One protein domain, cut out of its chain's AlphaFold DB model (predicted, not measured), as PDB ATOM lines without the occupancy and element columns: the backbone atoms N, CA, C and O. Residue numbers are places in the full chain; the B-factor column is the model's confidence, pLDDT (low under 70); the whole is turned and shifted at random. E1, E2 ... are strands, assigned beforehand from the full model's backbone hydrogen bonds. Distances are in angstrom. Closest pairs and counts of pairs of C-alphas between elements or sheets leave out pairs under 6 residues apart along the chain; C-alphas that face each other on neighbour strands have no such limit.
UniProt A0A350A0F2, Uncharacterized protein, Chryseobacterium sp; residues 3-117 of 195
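What this domain is: This is residues 3 to 117 of the 195 residues of an uncharacterized protein of Chryseobacterium sp (UniProt A0A350A0F2). The model is a loosely formed sandwich of strands, its two layers only partly face to face. One layer is a long, strongly twisted sheet of E6, E10, E5 and E11, and partly face to face with it lies a second layer of two small sheets set end to end, E1, E8 and E7, then E2, E3, E4 and E9, joined where E8 runs on into E9. The printed part has 115 residues with no named helix and eleven named strands, E1 to E11 along the chain. It is all strand by class, though under half of the residues, 57 of 115, are in named elements. The whole is only just compact, close to loose, with a radius of gyration of the C-alphas of 15.5 A and spans of 47 by 33 by 21 A.

Where its parts are: The longest strand, E10, is residues 89 to 99, 33.0 A from C-alpha 89 at (-17.315, 26.063, -26.674) to C-alpha 99 at (15.305, 22.783, -30.194). In its sheet are also E6, residues 46 to 54, 26.0 A; E5, residues 34 to 40, 19.2 A; and E11, residues 114 to 116. The second sheet has E2, residues 14 to 16; E3, residues 20 to 22; E4, residues 26 to 30, 13.2 A; and E9, residues 78 to 82, 13.6 A. The third has E1, residues 3 to 5, beginning at C-alpha 3 (1.918, 30.844, -41.997); E8, residues 72 to 76, 13.1 A; and E7, residues 67 to 69.

How they stand to each other: The largest sheet is mixed, in the order E6, E10, E5, E11. E6 and E10 are antiparallel, with N 50 and O 93 at 2.9 A. E10 and E5 are parallel, with N 96 and O 36 at 2.8 A. E5 and E11 are parallel, with N 35 and O 114 at 2.9 A. E9 and E10 are near each other, with 5 pairs of C-alphas within 10 A. E9 is an edge strand of the antiparallel sheet E2, E3, E4, E9; N 27 and O 81 are 2.8 A apart. E2, E3 and E4 form a meander, each strand the antiparallel neighbour of the one before, with N 16 and O 20 at 2.7 A and N 21 and O 28 at 2.8 A. E8 runs on into E9 at 50 degrees. Its pairing is staggered: residues 72 to 74 pair with E7, antiparallel, N 74 and O 67 at 2.8 A, and residues 74 to 76 with E1, parallel, N 5 and O 75 at 2.8 A. E8 and E10 are apart.

The domain as a whole: The two C-alphas farthest apart, those of Asn 12 and Glu 41, are 47.0 A from each other. The printed part has no cut. The links E6 to E7, residues 55 to 66, and E10 to E11, residues 100 to 113, are long. Mean pLDDT of the printed part is 91.4; residues 108 to 110 are under 70.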
ATOM      1  N   ALA A   3       2.813  30.094 -41.128       89.81
ATOM      2  CA  ALA A   3       1.918  30.844 -41.997       89.81
ATOM      3  C   ALA A   3       0.466  30.412 -41.779       89.81
ATOM      4  O   ALA A   3       0.194  29.357 -41.211       89.81
ATOM      5  N   VAL A   4      -0.468  31.202 -42.301       91.06
ATOM      6  CA  VAL A   4      -1.894  30.873 -42.287       91.06
ATOM      7  C   VAL A   4      -2.301  30.243 -43.613       91.06
ATOM      8  O   VAL A   4      -1.974  30.749 -44.688       91.06
ATOM      9  N   LYS A   5      -3.040  29.137 -43.546       90.50
ATOM     10  CA  LYS A   5      -3.770  28.567 -44.677       90.50
ATOM     11  C   LYS A   5      -5.161  29.172 -44.715       90.50
ATOM     12  O   LYS A   5      -5.940  29.011 -43.777       90.50
ATOM     13  N   LYS A   6      -5.484  29.811 -45.837       89.19
ATOM     14  CA  LYS A   6      -6.847  30.243 -46.128       89.19
ATOM     15  C   LYS A   6      -7.663  29.034 -46.571       89.19
ATOM     16  O   LYS A   6      -7.403  28.458 -47.623       89.19
ATOM     17  N   ILE A   7      -8.629  28.646 -45.755       89.62
ATOM     18  CA  ILE A   7      -9.608  27.624 -46.104       89.62
ATOM     19  C   ILE A   7     -10.735  28.293 -46.871       89.62
ATOM     20  O   ILE A   7     -11.337  29.263 -46.407       89.62
ATOM     21  N   GLU A   8     -11.006  27.762 -48.055       91.94
ATOM     22  CA  GLU A   8     -12.162  28.149 -48.845       91.94
ATOM     23  C   GLU A   8     -13.400  27.451 -48.290       91.94
ATOM     24  O   GLU A   8     -13.447  26.226 -48.167       91.94
ATOM     25  N   ILE A   9     -14.399  28.248 -47.920       92.69
ATOM     26  CA  ILE A   9     -15.687  27.728 -47.476       92.69
ATOM     27  C   ILE A   9     -16.501  27.355 -48.721       92.69
ATOM     28  O   ILE A   9     -16.687  28.217 -49.586       92.69
ATOM     29  N   PRO A  10     -17.004  26.112 -48.834       93.69
ATOM     30  CA  PRO A  10     -17.787  25.703 -49.994       93.69
ATOM     31  C   PRO A  10     -19.046  26.560 -50.180       93.69
ATOM     32  O   PRO A  10     -19.707  26.936 -49.212       93.69
ATOM     33  N   ALA A  11     -19.421  26.827 -51.434       93.12
ATOM     34  CA  ALA A  11     -20.518  27.740 -51.776       93.12
ATOM     35  C   ALA A  11     -21.896  27.317 -51.228       93.12
ATOM     36  O   ALA A  11     -22.787  28.146 -51.080       93.12
ATOM     37  N   ASN A  12     -22.085  26.033 -50.912       95.50
ATOM     38  CA  ASN A  12     -23.327  25.508 -50.342       95.50
ATOM     39  C   ASN A  12     -23.481  25.783 -48.832       95.50
ATOM     40  O   ASN A  12     -24.493  25.390 -48.250       95.50
ATOM     41  N   PHE A  13     -22.503  26.422 -48.183       96.44
ATOM     42  CA  PHE A  13     -22.572  26.767 -46.766       96.44
ATOM     43  C   PHE A  13     -23.226  28.134 -46.570       96.44
ATOM     44  O   PHE A  13     -22.850  29.132 -47.183       96.44
ATOM     45  N   ARG A  14     -24.173  28.202 -45.637       95.75
ATOM     46  CA  ARG A  14     -24.796  29.454 -45.211       95.75
ATOM     47  C   ARG A  14     -23.917  30.156 -44.181       95.75
ATOM     48  O   ARG A  14     -23.465  29.526 -43.226       95.75
ATOM     49  N   ALA A  15     -23.726  31.461 -44.347       95.06
ATOM     50  CA  ALA A  15     -23.054  32.304 -43.365       95.06
ATOM     51  C   ALA A  15     -23.965  32.627 -42.167       95.06
ATOM     52  O   ALA A  15     -25.161  32.891 -42.317       95.06
ATOM     53  N   TYR A  16     -23.365  32.644 -40.985       91.12
ATOM     54  CA  TYR A  16     -23.924  33.037 -39.697       91.12
ATOM     55  C   TYR A  16     -23.011  34.093 -39.056       91.12
ATOM     56  O   TYR A  16     -22.018  34.532 -39.640       91.12
ATOM     57  N   TRP A  17     -23.355  34.533 -37.848       83.81
ATOM     58  CA  TRP A  17     -22.595  35.555 -37.132       83.81
ATOM     59  C   TRP A  17     -21.188  35.069 -36.766       83.81
ATOM     60  O   TRP A  17     -20.946  33.867 -36.654       83.81
ATOM     61  N   ASN A  18     -20.269  36.016 -36.560       82.19
ATOM     62  CA  ASN A  18     -18.888  35.759 -36.135       82.19
ATOM     63  C   ASN A  18     -18.102  34.839 -37.084       82.19
ATOM     64  O   ASN A  18     -17.332  33.994 -36.632       82.19
ATOM     65  N   HIS A  19     -18.302  34.992 -38.400       88.94
ATOM     66  CA  HIS A  19     -17.628  34.186 -39.427       88.94
ATOM     67  C   HIS A  19     -17.807  32.673 -39.206       88.94
ATOM     68  O   HIS A  19     -16.866  31.885 -39.311       88.94
ATOM     69  N   VAL A  20     -19.030  32.270 -38.865       93.19
ATOM     70  CA  VAL A  20     -19.430  30.866 -38.761       93.19
ATOM     71  C   VAL A  20     -20.222  30.497 -40.007       93.19
ATOM     72  O   VAL A  20     -21.114  31.234 -40.412       93.19
ATOM     73  N   TYR A  21     -19.930  29.352 -40.609       96.50
ATOM     74  CA  TYR A  21     -20.584  28.882 -41.826       96.50
ATOM     75  C   TYR A  21     -21.080  27.457 -41.634       96.50
ATOM     76  O   TYR A  21     -20.397  26.646 -41.011       96.50
ATOM     77  N   SER A  22     -22.254  27.120 -42.169       96.50
ATOM     78  CA  SER A  22     -22.765  25.751 -42.087       96.50
ATOM     79  C   SER A  22     -23.710  25.379 -43.223       96.50
ATOM     80  O   SER A  22     -24.502  26.198 -43.680       96.50
ATOM     81  N   ASP A  23     -23.664  24.113 -43.622       96.50
ATOM     82  CA  ASP A  23     -24.626  23.441 -44.503       96.50
ATOM     83  C   ASP A  23     -25.679  22.621 -43.718       96.50
ATOM     84  O   ASP A  23     -26.420  21.826 -44.294       96.50
ATOM     85  N   GLY A  24     -25.727  22.769 -42.388       95.94
ATOM     86  CA  GLY A  24     -26.583  21.989 -41.487       95.94
ATOM     87  C   GLY A  24     -26.017  20.621 -41.086       95.94
ATOM     88  O   GLY A  24     -26.598  19.959 -40.225       95.94
ATOM     89  N   LYS A  25     -24.875  20.200 -41.648       96.81
ATOM     90  CA  LYS A  25     -24.166  18.956 -41.289       96.81
ATOM     91  C   LYS A  25     -22.811  19.242 -40.657       96.81
ATOM     92  O   LYS A  25     -22.488  18.683 -39.607       96.81
ATOM     93  N   THR A  26     -22.061  20.154 -41.254       96.81
ATOM     94  CA  THR A  26     -20.742  20.601 -40.816       96.81
ATOM     95  C   THR A  26     -20.790  22.092 -40.531       96.81
ATOM     96  O   THR A  26     -21.501  22.862 -41.177       96.81
ATOM     97  N   VAL A  27     -20.034  22.511 -39.529       96.06
ATOM     98  CA  VAL A  27     -19.804  23.910 -39.202       96.06
ATOM     99  C   VAL A  27     -18.343  24.203 -39.473       96.06
ATOM    100  O   VAL A  27     -17.485  23.459 -39.008       96.06
ATOM    101  N   TYR A  28     -18.077  25.283 -40.197       96.50
ATOM    102  CA  TYR A  28     -16.779  25.939 -40.223       96.50
ATOM    103  C   TYR A  28     -16.839  27.155 -39.313       96.50
ATOM    104  O   TYR A  28     -17.720  28.004 -39.456       96.50
ATOM    105  N   LYS A  29     -15.900  27.245 -38.379       94.31
ATOM    106  CA  LYS A  29     -15.747  28.396 -37.490       94.31
ATOM    107  C   LYS A  29     -14.382  29.012 -37.743       94.31
ATOM    108  O   LYS A  29     -13.390  28.282 -37.743       94.31
ATOM    109  N   LYS A  30     -14.353  30.326 -37.973       92.50
ATOM    110  CA  LYS A  30     -13.098  31.064 -38.117       92.50
ATOM    111  C   LYS A  30     -12.248  30.881 -36.861       92.50
ATOM    112  O   LYS A  30     -12.771  30.931 -35.747       92.50
ATOM    113  N   ASP A  31     -10.964  30.664 -37.075       89.94
ATOM    114  CA  ASP A  31      -9.945  30.545 -36.044       89.94
ATOM    115  C   ASP A  31      -8.880  31.621 -36.268       89.94
ATOM    116  O   ASP A  31      -8.643  32.045 -37.407       89.94
ATOM    117  N   TYR A  32      -8.257  32.056 -35.180       89.44
ATOM    118  CA  TYR A  32      -7.097  32.941 -35.192       89.44
ATOM    119  C   TYR A  32      -5.982  32.177 -34.486       89.44
ATOM    120  O   TYR A  32      -5.936  32.191 -33.258       89.44
ATOM    121  N   PRO A  33      -5.167  31.410 -35.232       90.94
ATOM    122  CA  PRO A  33      -4.177  30.546 -34.622       90.94
ATOM    123  C   PRO A  33      -3.204  31.349 -33.764       90.94
ATOM    124  O   PRO A  33      -2.531  32.252 -34.253       90.94
ATOM    125  N   GLU A  34      -3.129  30.975 -32.497       91.00
ATOM    126  CA  GLU A  34      -2.138  31.437 -31.537       91.00
ATOM    127  C   GLU A  34      -1.190  30.276 -31.241       91.00
ATOM    128  O   GLU A  34      -1.633  29.159 -30.942       91.00
ATOM    129  N   VAL A  35       0.108  30.526 -31.406       93.75
ATOM    130  CA  VAL A  35       1.153  29.513 -31.287       93.75
ATOM    131  C   VAL A  35       2.102  29.882 -30.164       93.75
ATOM    132  O   VAL A  35       2.866  30.837 -30.288       93.75
ATOM    133  N   ASP A  36       2.118  29.056 -29.126       95.06
ATOM    134  CA  ASP A  36       3.116  29.125 -28.067       95.06
ATOM    135  C   ASP A  36       4.413  28.456 -28.531       95.06
ATOM    136  O   ASP A  36       4.423  27.271 -28.891       95.06
ATOM    137  N   ILE A  37       5.522  29.195 -28.522       94.44
ATOM    138  CA  ILE A  37       6.847  28.660 -28.844       94.44
ATOM    139  C   ILE A  37       7.519  28.168 -27.566       94.44
ATOM    140  O   ILE A  37       7.771  28.927 -26.631       94.44
ATOM    141  N   VAL A  38       7.875  26.884 -27.542       94.69
ATOM    142  CA  VAL A  38       8.513  26.250 -26.385       94.69
ATOM    143  C   VAL A  38       9.855  25.654 -26.792       94.69
ATOM    144  O   VAL A  38       9.927  24.684 -27.546       94.69
ATOM    145  N   ARG A  39      10.945  26.202 -26.249       93.19
ATOM    146  CA  ARG A  39      12.303  25.691 -26.486       93.19
ATOM    147  C   ARG A  39      12.700  24.666 -25.432       93.19
ATOM    148  O   ARG A  39      12.742  24.964 -24.240       93.19
ATOM    149  N   LYS A  40      13.004  23.445 -25.876       93.81
ATOM    150  CA  LYS A  40      13.404  22.306 -25.029       93.81
ATOM    151  C   LYS A  40      14.572  21.549 -25.664       93.81
ATOM    152  O   LYS A  40      14.918  21.765 -26.823       93.81
ATOM    153  N   GLU A  41      15.185  20.654 -24.897       94.00
ATOM    154  CA  GLU A  41      16.154  19.687 -25.425       94.00
ATOM    155  C   GLU A  41      15.407  18.563 -26.146       94.00
ATOM    156  O   GLU A  41      15.088  17.522 -25.575       94.00
ATOM    157  N   VAL A  42      15.061  18.822 -27.405       92.75
ATOM    158  CA  VAL A  42      14.403  17.871 -28.303       92.75
ATOM    159  C   VAL A  42      15.259  17.687 -29.549       92.75
ATOM    160  O   VAL A  42      15.875  18.639 -30.023       92.75
ATOM    161  N   ALA A  43      15.311  16.460 -30.072       92.75
ATOM    162  CA  ALA A  43      16.066  16.161 -31.288       92.75
ATOM    163  C   ALA A  43      15.393  16.759 -32.534       92.75
ATOM    164  O   ALA A  43      16.066  17.284 -33.416       92.75
ATOM    165  N   GLU A  44      14.060  16.713 -32.578       92.75
ATOM    166  CA  GLU A  44      13.259  17.181 -33.705       92.75
ATOM    167  C   GLU A  44      12.107  18.068 -33.213       92.75
ATOM    168  O   GLU A  44      11.524  17.788 -32.158       92.75
ATOM    169  N   PRO A  45      11.773  19.144 -33.946       94.19
ATOM    170  CA  PRO A  45      10.652  20.002 -33.600       94.19
ATOM    171  C   PRO A  45       9.315  19.305 -33.865       94.19
ATOM    172  O   PRO A  45       9.171  18.549 -34.826       94.19
ATOM    173  N   TYR A  46       8.301  19.611 -33.060       95.00
ATOM    174  CA  TYR A  46       6.951  19.086 -33.250       95.00
ATOM    175  C   TYR A  46       5.881  20.099 -32.846       95.00
ATOM    176  O   TYR A  46       6.072  20.922 -31.951       95.00
ATOM    177  N   LEU A  47       4.723  20.015 -33.501       95.44
ATOM    178  CA  LEU A  47       3.556  20.837 -33.200       95.44
ATOM    179  C   LEU A  47       2.539  20.021 -32.401       95.44
ATOM    180  O   LEU A  47       2.027  19.009 -32.887       95.44
ATOM    181  N   GLN A  48       2.200  20.474 -31.199       96.31
ATOM    182  CA  GLN A  48       1.076  19.939 -30.440       96.31
ATOM    183  C   GLN A  48      -0.185  20.743 -30.743       96.31
ATOM    184  O   GLN A  48      -0.215  21.960 -30.573       96.31
ATOM    185  N   ILE A  49      -1.247  20.048 -31.150       95.81
ATOM    186  CA  ILE A  49      -2.562  20.641 -31.407       95.81
ATOM    187  C   ILE A  49      -3.503  20.194 -30.291       95.81
ATOM    188  O   ILE A  49      -3.960  19.044 -30.260       95.81
ATOM    189  N   LYS A  50      -3.806  21.102 -29.365       94.38
ATOM    190  CA  LYS A  50      -4.708  20.845 -28.241       94.38
ATOM    191  C   LYS A  50      -6.109  21.290 -28.650       94.38
ATOM    192  O   LYS A  50      -6.346  22.453 -28.954       94.38
ATOM    193  N   ARG A  51      -7.049  20.348 -28.691       93.38
ATOM    194  CA  ARG A  51      -8.443  20.602 -29.082       93.38
ATOM    195  C   ARG A  51      -9.331  20.448 -27.854       93.38
ATOM    196  O   ARG A  51      -9.207  19.460 -27.132       93.38
ATOM    197  N   ARG A  52     -10.248  21.390 -27.638       91.56
ATOM    198  CA  ARG A  52     -11.178  21.377 -26.502       91.56
ATOM    199  C   ARG A  52     -12.575  21.787 -26.948       91.56
ATOM    200  O   ARG A  52     -12.736  22.647 -27.811       91.56
ATOM    201  N   ALA A  53     -13.586  21.174 -26.341       91.50
ATOM    202  CA  ALA A  53     -14.969  21.603 -26.487       91.50
ATOM    203  C   ALA A  53     -15.706  21.479 -25.154       91.50
ATOM    204  O   ALA A  53     -16.026  20.367 -24.725       91.50
ATOM    205  N   ASP A  54     -16.007  22.608 -24.518       90.81
ATOM    206  CA  ASP A  54     -16.819  22.616 -23.297       90.81
ATOM    207  C   ASP A  54     -18.314  22.505 -23.632       90.81
ATOM    208  O   ASP A  54     -18.757  22.915 -24.711       90.81
ATOM    209  N   GLY A  55     -19.095  21.934 -22.713       87.75
ATOM    210  CA  GLY A  55     -20.532  21.706 -22.871       87.75
ATOM    211  C   GLY A  55     -20.883  20.229 -22.733       87.75
ATOM    212  O   GLY A  55     -20.654  19.632 -21.687       87.75
ATOM    213  N   TYR A  56     -21.462  19.641 -23.781       84.12
ATOM    214  CA  TYR A  56     -21.928  18.252 -23.766       84.12
ATOM    215  C   TYR A  56     -20.826  17.254 -23.392       84.12
ATOM    216  O   TYR A  56     -19.710  17.330 -23.908       84.12
ATOM    217  N   ASN A  57     -21.175  16.248 -22.590       85.94
ATOM    218  CA  ASN A  57     -20.299  15.119 -22.282       85.94
ATOM    219  C   ASN A  57     -20.288  14.087 -23.430       85.94
ATOM    220  O   ASN A  57     -20.725  12.950 -23.271       85.94
ATOM    221  N   ILE A  58     -19.859  14.515 -24.620       88.50
ATOM    222  CA  ILE A  58     -19.725  13.664 -25.811       88.50
ATOM    223  C   ILE A  58     -18.315  13.794 -26.409       88.50
ATOM    224  O   ILE A  58     -17.681  14.849 -26.246       88.50
ATOM    225  N   PRO A  59     -17.832  12.772 -27.145       89.50
ATOM    226  CA  PRO A  59     -16.513  12.800 -27.771       89.50
ATOM    227  C   PRO A  59     -16.292  14.034 -28.650       89.50
ATOM    228  O   PRO A  59     -17.204  14.517 -29.324       89.50
ATOM    229  N   LEU A  60     -15.061  14.543 -28.645       90.69
ATOM    230  CA  LEU A  60     -14.658  15.693 -29.445       90.69
ATOM    231  C   LEU A  60     -14.511  15.300 -30.919       90.69
ATOM    232  O   LEU A  60     -13.708  14.434 -31.257       90.69
ATOM    233  N   ARG A  61     -15.252  15.973 -31.806       92.94
ATOM    234  CA  ARG A  61     -15.251  15.700 -33.252       92.94
ATOM    235  C   ARG A  61     -14.833  16.929 -34.048       92.94
ATOM    236  O   ARG A  61     -15.561  17.403 -34.909       92.94
ATOM    237  N   MET A  62     -13.661  17.468 -33.733       94.56
ATOM    238  CA  MET A  62     -13.123  18.645 -34.410       94.56
ATOM    239  C   MET A  62     -11.996  18.272 -35.370       94.56
ATOM    240  O   MET A  62     -11.058  17.559 -34.995       94.56
ATOM    241  N   ASN A  63     -12.076  18.808 -36.582       95.88
ATOM    242  CA  ASN A  63     -11.055  18.724 -37.609       95.88
ATOM    243  C   ASN A  63     -10.269  20.040 -37.692       95.88
ATOM    244  O   ASN A  63     -10.853  21.119 -37.822       95.88
ATOM    245  N   VAL A  64      -8.944  19.925 -37.638       95.94
ATOM    246  CA  VAL A  64      -7.993  21.043 -37.679       95.94
ATOM    247  C   VAL A  64      -6.987  20.733 -38.792       95.94
ATOM    248  O   VAL A  64      -6.043  19.977 -38.561       95.94
ATOM    249  N   PRO A  65      -7.212  21.221 -40.025       95.19
ATOM    250  CA  PRO A  65      -6.450  20.785 -41.197       95.19
ATOM    251  C   PRO A  65      -5.112  21.534 -41.320       95.19
ATOM    252  O   PRO A  65      -4.929  22.361 -42.215       95.19
ATOM    253  N   VAL A  66      -4.180  21.241 -40.410       94.81
ATOM    254  CA  VAL A  66      -2.793  21.730 -40.476       94.81
ATOM    255  C   VAL A  66      -2.070  21.084 -41.656       94.81
ATOM    256  O   VAL A  66      -2.212  19.887 -41.908       94.81
ATOM    257  N   GLU A  67      -1.271  21.873 -42.368       94.38
ATOM    258  CA  GLU A  67      -0.444  21.403 -43.479       94.38
ATOM    259  C   GLU A  67       1.034  21.676 -43.204       94.38
ATOM    260  O   GLU A  67       1.396  22.724 -42.668       94.38
ATOM    261  N   MET A  68       1.900  20.739 -43.588       91.81
ATOM    262  CA  MET A  68       3.349  20.867 -43.455       91.81
ATOM    263  C   MET A  68       4.022  20.539 -44.785       91.81
ATOM    264  O   MET A  68       3.729  19.516 -45.403       91.81
ATOM    265  N   LYS A  69       4.946  21.399 -45.217       92.62
ATOM    266  CA  LYS A  69       5.762  21.191 -46.420       92.62
ATOM    267  C   LYS A  69       7.166  21.723 -46.161       92.62
ATOM    268  O   LYS A  69       7.364  22.931 -46.019       92.62
ATOM    269  N   GLY A  70       8.138  20.816 -46.095       90.44
ATOM    270  CA  GLY A  70       9.504  21.153 -45.692       90.44
ATOM    271  C   GLY A  70       9.534  21.751 -44.283       90.44
ATOM    272  O   GLY A  70       8.975  21.185 -43.352       90.44
ATOM    273  N   ASN A  71      10.146  22.926 -44.139       89.31
ATOM    274  CA  ASN A  71      10.258  23.672 -42.880       89.31
ATOM    275  C   ASN A  71       9.113  24.683 -42.649       89.31
ATOM    276  O   ASN A  71       9.224  25.563 -41.783       89.31
ATOM    277  N   LYS A  72       8.042  24.613 -43.450       92.81
ATOM    278  CA  LYS A  72       6.888  25.507 -43.363       92.81
ATOM    279  C   LYS A  72       5.664  24.763 -42.841       92.81
ATOM    280  O   LYS A  72       5.312  23.696 -43.341       92.81
ATOM    281  N   ILE A  73       5.017  25.371 -41.852       94.44
ATOM    282  CA  ILE A  73       3.774  24.906 -41.242       94.44
ATOM    283  C   ILE A  73       2.696  25.935 -41.576       94.44
ATOM    284  O   ILE A  73       2.891  27.134 -41.356       94.44
ATOM    285  N   TRP A  74       1.568  25.468 -42.104       94.12
ATOM    286  CA  TRP A  74       0.394  26.291 -42.327       94.12
ATOM    287  C   TRP A  74      -0.718  25.919 -41.360       94.12
ATOM    288  O   TRP A  74      -1.231  24.796 -41.376       94.12
ATOM    289  N   LEU A  75      -1.113  26.898 -40.556       94.94
ATOM    290  CA  LEU A  75      -2.199  26.777 -39.598       94.94
ATOM    291  C   LEU A  75      -3.511  27.243 -40.231       94.94
ATOM    292  O   LEU A  75      -3.518  28.227 -40.974       94.94
ATOM    293  N   PRO A  76      -4.619  26.534 -39.998       94.62
ATOM    294  CA  PRO A  76      -5.876  26.846 -40.650       94.62
ATOM    295  C   PRO A  76      -6.530  28.093 -40.047       94.62
ATOM    296  O   PRO A  76      -6.625  28.220 -38.834       94.62
ATOM    297  N   ASN A  77      -7.076  28.974 -40.885       92.62
ATOM    298  CA  ASN A  77      -7.932  30.078 -40.424       92.62
ATOM    299  C   ASN A  77      -9.391  29.656 -40.149       92.62
ATOM    300  O   ASN A  77     -10.215  30.493 -39.789       92.62
ATOM    301  N   TYR A  78      -9.732  28.384 -40.369       95.00
ATOM    302  CA  TYR A  78     -11.020  27.791 -40.019       95.00
ATOM    303  C   TYR A  78     -10.834  26.377 -39.476       95.00
ATOM    304  O   TYR A  78     -10.119  25.553 -40.042       95.00
ATOM    305  N   VAL A  79     -11.579  26.050 -38.434       95.31
ATOM    306  CA  VAL A  79     -11.730  24.673 -37.954       95.31
ATOM    307  C   VAL A  79     -13.121  24.173 -38.297       95.31
ATOM    308  O   VAL A  79     -14.045  24.977 -38.469       95.31
ATOM    309  N   SER A  80     -13.292  22.855 -38.398       96.44
ATOM    310  CA  SER A  80     -14.607  22.278 -38.660       96.44
ATOM    311  C   SER A  80     -15.036  21.227 -37.651       96.44
ATOM    312  O   SER A  80     -14.219  20.531 -37.053       96.44
ATOM    313  N   TYR A  81     -16.343  21.136 -37.431       96.12
ATOM    314  CA  TYR A  81     -16.961  20.177 -36.517       96.12
ATOM    315  C   TYR A  81     -18.418  19.892 -36.928       96.12
ATOM    316  O   TYR A  81     -19.008  20.667 -37.687       96.12
ATOM    317  N   PRO A  82     -19.030  18.784 -36.471       96.31
ATOM    318  CA  PRO A  82     -20.426  18.469 -36.753       96.31
ATOM    319  C   PRO A  82     -21.396  19.548 -36.268       96.31
ATOM    320  O   PRO A  82     -21.218  20.139 -35.206       96.31
ATOM    321  N   TYR A  83     -22.499  19.735 -36.989       94.50
ATOM    322  CA  TYR A  83     -23.548  20.693 -36.629       94.50
ATOM    323  C   TYR A  83     -24.202  20.420 -35.266       94.50
ATOM    324  O   TYR A  83     -24.673  21.343 -34.591       94.50
ATOM    325  N   SER A  84     -24.196  19.164 -34.815       93.12
ATOM    326  CA  SER A  84     -24.626  18.792 -33.462       93.12
ATOM    327  C   SER A  84     -23.780  19.447 -32.365       93.12
ATOM    328  O   SER A  84     -24.267  19.660 -31.261       93.12
ATOM    329  N   ASP A  85     -22.536  19.813 -32.673       93.12
ATOM    330  CA  ASP A  85     -21.563  20.321 -31.708       93.12
ATOM    331  C   ASP A  85     -21.523  21.866 -31.712       93.12
ATOM    332  O   ASP A  85     -20.706  22.471 -31.020       93.12
ATOM    333  N   ARG A  86     -22.428  22.526 -32.459       90.50
ATOM    334  CA  ARG A  86     -22.439  23.986 -32.684       90.50
ATOM    335  C   ARG A  86     -22.628  24.844 -31.436       90.50
ATOM    336  O   ARG A  86     -22.233  26.001 -31.446       90.50
ATOM    337  N   LEU A  87     -23.236  24.285 -30.393       90.31
ATOM    338  CA  LEU A  87     -23.463  24.972 -29.119       90.31
ATOM    339  C   LEU A  87     -22.343  24.707 -28.099       90.31
ATOM    340  O   LEU A  87     -22.402  25.216 -26.985       90.31
ATOM    341  N   ARG A  88     -21.321  23.918 -28.461       91.25
ATOM    342  CA  ARG A  88     -20.149  23.690 -27.609       91.25
ATOM    343  C   ARG A  88     -19.156  24.839 -27.737       91.25
ATOM    344  O   ARG A  88     -18.984  25.419 -28.813       91.25
ATOM    345  N   SER A  89     -18.427  25.108 -26.657       90.00
ATOM    346  CA  SER A  89     -17.315  26.063 -26.674       90.00
ATOM    347  C   SER A  89     -16.076  25.411 -27.284       90.00
ATOM    348  O   SER A  89     -15.200  24.913 -26.585       90.00
ATOM    349  N   ASN A  90     -16.054  25.353 -28.613       89.62
ATOM    350  CA  ASN A  90     -14.969  24.786 -29.406       89.62
ATOM    351  C   ASN A  90     -13.760  25.735 -29.443       89.62
ATOM    352  O   ASN A  90     -13.910  26.896 -29.852       89.62
ATOM    353  N   ARG A  91     -12.588  25.225 -29.044       90.62
ATOM    354  CA  ARG A  91     -11.298  25.932 -29.004       90.62
ATOM    355  C   ARG A  91     -10.162  25.029 -29.489       90.62
ATOM    356  O   ARG A  91     -10.192  23.813 -29.265       90.62
ATOM    357  N   VAL A  92      -9.157  25.642 -30.099       93.69
ATOM    358  CA  VAL A  92      -7.895  25.003 -30.478       93.69
ATOM    359  C   VAL A  92      -6.756  25.871 -29.971       93.69
ATOM    360  O   VAL A  92      -6.854  27.090 -30.032       93.69
ATOM    361  N   SER A  93      -5.707  25.246 -29.451       94.12
ATOM    362  CA  SER A  93      -4.441  25.912 -29.166       94.12
ATOM    363  C   SER A  93      -3.278  25.117 -29.743       94.12
ATOM    364  O   SER A  93      -3.355  23.888 -29.902       94.12
ATOM    365  N   TYR A  94      -2.216  25.835 -30.086       95.44
ATOM    366  CA  TYR A  94      -1.053  25.299 -30.772       95.44
ATOM    367  C   TYR A  94       0.191  25.552 -29.917       95.44
ATOM    368  O   TYR A  94       0.439  26.675 -29.502       95.44
ATOM    369  N   GLU A  95       0.983  24.513 -29.669       96.56
ATOM    370  CA  GLU A  95       2.283  24.632 -28.998       96.56
ATOM    371  C   GLU A  95       3.349  24.060 -29.934       96.56
ATOM    372  O   GLU A  95       3.318  22.871 -30.270       96.56
ATOM    373  N   LEU A  96       4.264  24.908 -30.400       96.00
ATOM    374  CA  LEU A  96       5.382  24.509 -31.247       96.00
ATOM    375  C   LEU A  96       6.613  24.291 -30.368       96.00
ATOM    376  O   LEU A  96       7.250  25.240 -29.907       96.00
ATOM    377  N   VAL A  97       6.957  23.022 -30.158       95.56
ATOM    378  CA  VAL A  97       8.144  22.639 -29.397       95.56
ATOM    379  C   VAL A  97       9.321  22.507 -30.347       95.56
ATOM    380  O   VAL A  97       9.263  21.743 -31.312       95.56
ATOM    381  N   ILE A  98      10.391  23.248 -30.080       95.19
ATOM    382  CA  ILE A  98      11.574  23.329 -30.943       95.19
ATOM    383  C   ILE A  98      12.875  23.158 -30.143       95.19
ATOM    384  O   ILE A  98      12.903  23.427 -28.937       95.19
ATOM    385  N   PRO A  99      13.977  22.741 -30.796       95.00
ATOM    386  CA  PRO A  99      15.305  22.783 -30.194       95.00
ATOM    387  C   PRO A  99      15.707  24.214 -29.810       95.00
ATOM    388  O   PRO A  99      15.377  25.163 -30.521       95.00
ATOM    389  N   ARG A 100      16.496  24.373 -28.737       91.06
ATOM    390  CA  ARG A 100      16.967  25.688 -28.242       91.06
ATOM    391  C   ARG A 100      17.666  26.552 -29.299       91.06
ATOM    392  O   ARG A 100      17.614  27.769 -29.225       91.06
ATOM    393  N   THR A 101      18.326  25.933 -30.274       88.50
ATOM    394  CA  THR A 101      19.080  26.630 -31.327       88.50
ATOM    395  C   THR A 101      18.226  27.026 -32.531       88.50
ATOM    396  O   THR A 101      18.710  27.715 -33.431       88.50
ATOM    397  N   MET A 102      16.969  26.581 -32.589       89.19
ATOM    398  CA  MET A 102      16.100  26.795 -33.738       89.19
ATOM    399  C   MET A 102      15.394  28.150 -33.641       89.19
ATOM    400  O   MET A 102      14.906  28.544 -32.584       89.19
ATOM    401  N   LYS A 103      15.304  28.857 -34.772       89.19
ATOM    402  CA  LYS A 103      14.527  30.094 -34.891       89.19
ATOM    403  C   LYS A 103      13.217  29.839 -35.617       89.19
ATOM    404  O   LYS A 103      13.175  29.124 -36.624       89.19
ATOM    405  N   VAL A 104      12.156  30.463 -35.123       89.50
ATOM    406  CA  VAL A 104      10.848  30.478 -35.771       89.50
ATOM    407  C   VAL A 104      10.678  31.826 -36.453       89.50
ATOM    408  O   VAL A 104      11.073  32.855 -35.926       89.50
ATOM    409  N   ILE A 105      10.135  31.806 -37.665       87.25
ATOM    410  CA  ILE A 105       9.856  33.011 -38.446       87.25
ATOM    411  C   ILE A 105       8.388  32.947 -38.833       87.25
ATOM    412  O   ILE A 105       7.921  31.900 -39.302       87.25
ATOM    413  N   GLN A 106       7.682  34.053 -38.645       85.88
ATOM    414  CA  GLN A 106       6.315  34.246 -39.098       85.88
ATOM    415  C   GLN A 106       6.304  34.857 -40.507       85.88
ATOM    416  O   GLN A 106       7.100  35.740 -40.812       85.88
ATOM    417  N   ALA A 107       5.434  34.360 -41.388       80.38
ATOM    418  CA  ALA A 107       5.236  34.943 -42.716       80.38
ATOM    419  C   ALA A 107       4.542  36.321 -42.636       80.38
ATOM    420  O   ALA A 107       3.804  36.573 -41.693       80.38
ATOM    421  N   GLU A 108       4.720  37.164 -43.661       64.69
ATOM    422  CA  GLU A 108       4.381  38.608 -43.700       64.69
ATOM    423  C   GLU A 108       2.943  39.005 -43.291       64.69
ATOM    424  O   GLU A 108       2.708  40.154 -42.936       64.69
ATOM    425  N   ASN A 109       1.984  38.077 -43.256       64.75
ATOM    426  CA  ASN A 109       0.614  38.344 -42.802       64.75
ATOM    427  C   ASN A 109       0.489  38.163 -41.280       64.75
ATOM    428  O   ASN A 109      -0.076  37.161 -40.819       64.75
ATOM    429  N   LYS A 110       1.042  39.113 -40.515       64.81
ATOM    430  CA  LYS A 110       1.034  39.082 -39.043       64.81
ATOM    431  C   LYS A 110      -0.382  39.085 -38.442       64.81
ATOM    432  O   LYS A 110      -0.634  38.347 -37.501       64.81
ATOM    433  N   ASP A 111      -1.338  39.765 -39.074       72.06
ATOM    434  CA  ASP A 111      -2.700  39.982 -38.544       72.06
ATOM    435  C   ASP A 111      -3.551  38.716 -38.321       72.06
ATOM    436  O   ASP A 111      -4.627  38.774 -37.723       72.06
ATOM    437  N   TRP A 112      -3.141  37.564 -38.860       80.25
ATOM    438  CA  TRP A 112      -3.951  36.335 -38.843       80.25
ATOM    439  C   TRP A 112      -3.315  35.175 -38.082       80.25
ATOM    440  O   TRP A 112      -3.889  34.086 -38.057       80.25
ATOM    441  N   LEU A 113      -2.142  35.389 -37.499       85.81
ATOM    442  CA  LEU A 113      -1.390  34.392 -36.753       85.81
ATOM    443  C   LEU A 113      -0.697  35.104 -35.601       85.81
ATOM    444  O   LEU A 113       0.060  36.035 -35.830       85.81
ATOM    445  N   TYR A 114      -0.923  34.654 -34.379       87.69
ATOM    446  CA  TYR A 114      -0.216  35.186 -33.226       87.69
ATOM    447  C   TYR A 114       0.895  34.216 -32.824       87.69
ATOM    448  O   TYR A 114       0.669  33.005 -32.735       87.69
ATOM    449  N   LEU A 115       2.107  34.735 -32.630       88.06
ATOM    450  CA  LEU A 115       3.228  33.985 -32.072       88.06
ATOM    451  C   LEU A 115       3.502  34.498 -30.667       88.06
ATOM    452  O   LEU A 115       3.906  35.643 -30.498       88.06
ATOM    453  N   ASN A 116       3.377  33.614 -29.688       88.62
ATOM    454  CA  ASN A 116       3.868  33.854 -28.347       88.62
ATOM    455  C   ASN A 116       5.259  33.219 -28.227       88.62
ATOM    456  O   ASN A 116       5.396  32.015 -27.989       88.62
ATOM    457  N   ASP A 117       6.298  34.014 -28.481       87.12
ATOM    458  CA  ASP A 117       7.690  33.583 -28.385       87.12
ATOM    459  C   ASP A 117       8.429  34.376 -27.298       87.12
ATOM    460  O   ASP A 117       8.834  35.509 -27.548       87.12
TER     461      ASP A 117